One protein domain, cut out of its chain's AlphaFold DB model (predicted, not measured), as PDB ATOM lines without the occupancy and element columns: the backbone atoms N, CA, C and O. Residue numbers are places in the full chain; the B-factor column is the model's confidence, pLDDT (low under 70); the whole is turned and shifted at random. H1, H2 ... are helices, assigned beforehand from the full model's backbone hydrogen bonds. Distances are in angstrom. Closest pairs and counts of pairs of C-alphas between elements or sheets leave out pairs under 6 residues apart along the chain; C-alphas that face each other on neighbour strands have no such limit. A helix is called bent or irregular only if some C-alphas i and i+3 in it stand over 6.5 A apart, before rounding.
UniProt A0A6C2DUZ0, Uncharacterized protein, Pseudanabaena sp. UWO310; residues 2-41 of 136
ATOM      1  N   ASP A   2      38.768 -22.445   2.592       95.44
ATOM      2  CA  ASP A   2      39.969 -23.285   2.609       95.44
ATOM      3  C   ASP A   2      39.612 -24.781   2.708       95.44
ATOM      4  O   ASP A   2      38.462 -25.164   2.948       95.44
ATOM      5  N   ILE A   3      40.620 -25.630   2.516       95.38
ATOM      6  CA  ILE A   3      40.478 -27.086   2.587       95.38
ATOM      7  C   ILE A   3      40.010 -27.574   3.970       95.38
ATOM      8  O   ILE A   3      39.285 -28.563   4.049       95.38
ATOM      9  N   PHE A   4      40.342 -26.864   5.052       95.88
ATOM     10  CA  PHE A   4      39.925 -27.226   6.409       95.88
ATOM     11  C   PHE A   4      38.420 -27.043   6.609       95.88
ATOM     12  O   PHE A   4      37.770 -27.918   7.179       95.88
ATOM     13  N   HIS A   5      37.838 -25.967   6.079       96.38
ATOM     14  CA  HIS A   5      36.395 -25.735   6.133       96.38
ATOM     15  C   HIS A   5      35.620 -26.808   5.359       96.38
ATOM     16  O   HIS A   5      34.566 -27.248   5.811       96.38
ATOM     17  N   ILE A   6      36.142 -27.263   4.213       96.56
ATOM     18  CA  ILE A   6      35.498 -28.320   3.418       96.56
ATOM     19  C   ILE A   6      35.494 -29.640   4.199       96.56
ATOM     20  O   ILE A   6      34.451 -30.284   4.315       96.56
ATOM     21  N   LEU A   7      36.635 -30.019   4.783       96.62
ATOM     22  CA  LEU A   7      36.756 -31.240   5.585       96.62
ATOM     23  C   LEU A   7      35.876 -31.201   6.842       96.62
ATOM     24  O   LEU A   7      35.274 -32.214   7.202       96.62
ATOM     25  N   PHE A   8      35.758 -30.037   7.482       96.69
ATOM     26  CA  PHE A   8      34.892 -29.848   8.644       96.69
ATOM     27  C   PHE A   8      33.405 -30.008   8.298       96.69
ATOM     28  O   PHE A   8      32.681 -30.711   8.998       96.69
ATOM     29  N   ILE A   9      32.938 -29.422   7.191       96.94
ATOM     30  CA  ILE A   9      31.546 -29.601   6.751       96.94
ATOM     31  C   ILE A   9      31.277 -31.068   6.391       96.94
ATOM     32  O   ILE A   9      30.241 -31.613   6.771       96.94
ATOM     33  N   LEU A  10      32.214 -31.731   5.706       97.56
ATOM     34  CA  LEU A  10      32.069 -33.139   5.337       97.56
ATOM     35  C   LEU A  10      31.943 -34.051   6.568       97.56
ATOM     36  O   LEU A  10      31.102 -34.950   6.571       97.56
ATOM     37  N   SER A  11      32.723 -33.816   7.627       95.94
ATOM     38  CA  SER A  11      32.643 -34.625   8.852       95.94
ATOM     39  C   SER A  11      31.296 -34.467   9.567       95.94
ATOM     40  O   SER A  11      30.734 -35.461  10.031       95.94
ATOM     41  N   ILE A  12      30.728 -33.255   9.576       97.69
ATOM     42  CA  ILE A  12      29.380 -32.996  10.104       97.69
ATOM     43  C   ILE A  12      28.328 -33.747   9.286       97.69
ATOM     44  O   ILE A  12      27.463 -34.408   9.861       97.69
ATOM     45  N   LEU A  13      28.401 -33.692   7.953       97.69
ATOM     46  CA  LEU A  13      27.451 -34.391   7.084       97.69
ATOM     47  C   LEU A  13      27.511 -35.912   7.273       97.69
ATOM     48  O   LEU A  13      26.464 -36.552   7.356       97.69
ATOM     49  N   ILE A  14      28.711 -36.484   7.412       97.38
ATOM     50  CA  ILE A  14      28.892 -37.909   7.725       97.38
ATOM     51  C   ILE A  14      28.253 -38.246   9.077       97.38
ATOM     52  O   ILE A  14      27.527 -39.232   9.179       97.38
ATOM     53  N   ALA A  15      28.472 -37.426  10.109       95.88
ATOM     54  CA  ALA A  15      27.880 -37.650  11.424       95.88
ATOM     55  C   ALA A  15      26.342 -37.604  11.382       95.88
ATOM     56  O   ALA A  15      25.690 -38.503  11.916       95.88
ATOM     57  N   ILE A  16      25.758 -36.611  10.698       97.31
ATOM     58  CA  ILE A  16      24.304 -36.498  10.502       97.31
ATOM     59  C   ILE A  16      23.768 -37.718   9.750       97.31
ATOM     60  O   ILE A  16      22.766 -38.294  10.168       97.31
ATOM     61  N   TYR A  17      24.446 -38.147   8.682       96.69
ATOM     62  CA  TYR A  17      24.060 -39.329   7.919       96.69
ATOM     63  C   TYR A  17      24.076 -40.597   8.778       96.69
ATOM     64  O   TYR A  17      23.116 -41.361   8.746       96.69
ATOM     65  N   VAL A  18      25.111 -40.808   9.597       92.69
ATOM     66  CA  VAL A  18      25.190 -41.959  10.513       92.69
ATOM     67  C   VAL A  18      24.065 -41.924  11.548       92.69
ATOM     68  O   VAL A  18      23.461 -42.961  11.823       92.69
ATOM     69  N   ILE A  19      23.759 -40.753  12.116       94.94
ATOM     70  CA  ILE A  19      22.649 -40.588  13.065       94.94
ATOM     71  C   ILE A  19      21.318 -40.906  12.380       94.94
ATOM     72  O   ILE A  19      20.540 -41.695  12.909       94.94
ATOM     73  N   TYR A  20      21.078 -40.338  11.199       95.94
ATOM     74  CA  TYR A  20      19.873 -40.588  10.414       95.94
ATOM     75  C   TYR A  20      19.736 -42.069  10.053       95.94
ATOM     76  O   TYR A  20      18.697 -42.675  10.288       95.94
ATOM     77  N   TRP A  21      20.798 -42.693   9.549       95.38
ATOM     78  CA  TRP A  21      20.781 -44.105   9.191       95.38
ATOM     79  C   TRP A  21      20.457 -44.988  10.403       95.38
ATOM     80  O   TRP A  21      19.601 -45.864  10.300       95.38
ATOM     81  N   LYS A  22      21.025 -44.702  11.583       91.81
ATOM     82  CA  LYS A  22      20.716 -45.424  12.833       91.81
ATOM     83  C   LYS A  22      19.252 -45.323  13.274       91.81
ATOM     84  O   LYS A  22      18.806 -46.185  14.027       91.81
ATOM     85  N   THR A  23      18.502 -44.304  12.849       93.88
ATOM     86  CA  THR A  23      17.070 -44.183  13.178       93.88
ATOM     87  C   THR A  23      16.159 -44.865  12.157       93.88
ATOM     88  O   THR A  23      14.996 -45.140  12.470       93.88
ATOM     89  N   THR A  24      16.671 -45.209  10.970       96.44
ATOM     90  CA  THR A  24      15.917 -45.984   9.975       96.44
ATOM     91  C   THR A  24      15.629 -47.414  10.464       96.44
ATOM     92  O   THR A  24      16.363 -47.955  11.296       96.44
ATOM     93  N   PRO A  25      14.563 -48.075   9.974       97.12
ATOM     94  CA  PRO A  25      14.308 -49.487  10.271       97.12
ATOM     95  C   PRO A  25      15.479 -50.408   9.903       97.12
ATOM     96  O   PRO A  25      15.825 -51.281  10.692       97.12
ATOM     97  N   GLU A  26      16.117 -50.176   8.755       94.44
ATOM     98  CA  GLU A  26      17.266 -50.950   8.267       94.44
ATOM     99  C   GLU A  26      18.481 -50.784   9.179       94.44
ATOM    100  O   GLU A  26      19.074 -51.772   9.612       94.44
ATOM    101  N   GLY A  27      18.810 -49.542   9.547       92.19
ATOM    102  CA  GLY A  27      19.905 -49.269  10.473       92.19
ATOM    103  C   GLY A  27      19.663 -49.861  11.859       92.19
ATOM    104  O   GLY A  27      20.592 -50.394  12.464       92.19
ATOM    105  N   ARG A  28      18.415 -49.852  12.349       94.25
ATOM    106  CA  ARG A  28      18.046 -50.531  13.603       94.25
ATOM    107  C   ARG A  28      18.153 -52.051  13.498       94.25
ATOM    108  O   ARG A  28      18.658 -52.670  14.429       94.25
ATOM    109  N   ALA A  29      17.714 -52.646  12.390       94.62
ATOM    110  CA  ALA A  29      17.814 -54.088  12.163       94.62
ATOM    111  C   ALA A  29      19.278 -54.544  12.109       94.62
ATOM    112  O   ALA A  29      19.653 -55.474  12.820       94.62
ATOM    113  N   TYR A  30      20.117 -53.827  11.359       92.00
ATOM    114  CA  TYR A  30      21.552 -54.085  11.314       92.00
ATOM    115  C   TYR A  30      22.206 -53.905  12.689       92.00
ATOM    116  O   TYR A  30      22.989 -54.747  13.115       92.00
ATOM    117  N   ALA A  31      21.877 -52.835  13.422       89.12
ATOM    118  CA  ALA A  31      22.408 -52.625  14.768       89.12
ATOM    119  C   ALA A  31      22.031 -53.772  15.720       89.12
ATOM    120  O   ALA A  31      22.889 -54.244  16.459       89.12
ATOM    121  N   ALA A  32      20.788 -54.259  15.658       91.00
ATOM    122  CA  ALA A  32      20.326 -55.385  16.466       91.00
ATOM    123  C   ALA A  32      21.010 -56.710  16.085       91.00
ATOM    124  O   ALA A  32      21.321 -57.517  16.958       91.00
ATOM    125  N   GLU A  33      21.260 -56.953  14.798       92.81
ATOM    126  CA  GLU A  33      22.022 -58.121  14.338       92.81
ATOM    127  C   GLU A  33      23.466 -58.071  14.846       92.81
ATOM    128  O   GLU A  33      23.949 -59.029  15.448       92.81
ATOM    129  N   ARG A  34      24.116 -56.911  14.730       88.12
ATOM    130  CA  ARG A  34      25.462 -56.686  15.269       88.12
ATOM    131  C   ARG A  34      25.516 -56.826  16.786       88.12
ATOM    132  O   ARG A  34      26.487 -57.367  17.301       88.12
ATOM    133  N   GLU A  35      24.495 -56.369  17.502       88.31
ATOM    134  CA  GLU A  35      24.392 -56.546  18.952       88.31
ATOM    135  C   GLU A  35      24.256 -58.025  19.328       88.31
ATOM    136  O   GLU A  35      24.925 -58.474  20.254       88.31
ATOM    137  N   LYS A  36      23.479 -58.815  18.576       89.69
ATOM    138  CA  LYS A  36      23.391 -60.271  18.770       89.69
ATOM    139  C   LYS A  36      24.721 -60.978  18.513       89.69
ATOM    140  O   LYS A  36      25.093 -61.849  19.293       89.69
ATOM    141  N   GLU A  37      25.445 -60.601  17.459       86.94
ATOM    142  CA  GLU A  37      26.788 -61.130  17.174       86.94
ATOM    143  C   GLU A  37      27.798 -60.770  18.270       86.94
ATOM    144  O   GLU A  37      28.697 -61.550  18.581       86.94
ATOM    145  N   ALA A  38      27.654 -59.578  18.848       83.50
ATOM    146  CA  ALA A  38      28.551 -59.055  19.862       83.50
ATOM    147  C   ALA A  38      28.192 -59.556  21.274       83.50
ATOM    148  O   ALA A  38      29.076 -59.675  22.120       83.50
ATOM    149  N   ALA A  39      26.936 -59.934  21.529       86.25
ATOM    150  CA  ALA A  39      26.445 -60.354  22.840       86.25
ATOM    151  C   ALA A  39      27.319 -61.408  23.554       86.25
ATOM    152  O   ALA A  39      27.600 -61.198  24.735       86.25
ATOM    153  N   PRO A  40      27.830 -62.481  22.908       86.06
ATOM    154  CA  PRO A  40      28.706 -63.464  23.567       86.06
ATOM    155  C   PRO A  40      29.989 -62.858  24.148       86.06
ATOM    156  O   PRO A  40      30.576 -63.397  25.080       86.06
ATOM    157  N   TYR A  41      30.408 -61.722  23.601       85.12
ATOM    158  CA  TYR A  41      31.616 -61.001  23.965       85.12
ATOM    159  C   TYR A  41      31.337 -59.862  24.957       85.12
ATOM    160  O   TYR A  41      32.237 -59.077  25.254       85.12
TER     161      TYR A  41
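AT A GLANCE: This is residues 2 to 41 of the 136 residues of an uncharacterized protein of Pseudanabaena sp. UWO310 (UniProt A0A6C2DUZ0). Two helices meet end to end and make an open corner, close to a right angle, like an L. H1 is the longer arm and H2 the shorter one, and the two arms reach away from the corner with residues 2 to 17 and 32 to 41 standing free. The printed part has 40 residues with two named helices, H1 and then H2, and no named strand; the class is all helix. The whole is extended, with a radius of gyration of the C-alphas of 14.7 A, and only just flat, with spans of 46 by 23 by 8 A.

HOW THE PARTS SIT: H1, residues 3 to 23, and H2, residues 25 to 41, are joined by a tight link of one residue, Thr 24. They only just touch, with 3 pairs of C-alphas within 8 A, and they touch only at the corner by their link. H1 touches H2 with residues 21 to 22 alone, and H2 touches H1 with residues 27 to 31 alone. The closest C-alphas of the two are those of Trp 21 and Gly 27, 5.4 A apart. Their lines stand about perpendicular, at 84 degrees, and their centres are 22.9 A apart. Every O i to N i+4 pair is within hydrogen-bond range in H1; in H2 it is 11 of 13.

IN THESE COORDINATES: H1 begins at C-alpha 3, at (40.478, -27.086, 2.587), and measures 30.9 A to C-alpha 23, at (17.070, -44.183, 13.178). H2 measures 24.9 A from C-alpha 25 to C-alpha 41, at (31.616, -61.001, 23.965). H2 is irregular: C-alphas 37 and 40 are 7.1 A apart, and its line is a rough one.

THE WHOLE: The two C-alphas farthest apart are those of Asp 2 and Pro 40, at 46.7 A. The printed part has no cut, and no link is long. The mean pLDDT of the printed part is 93.5, and no printed residue is under 70.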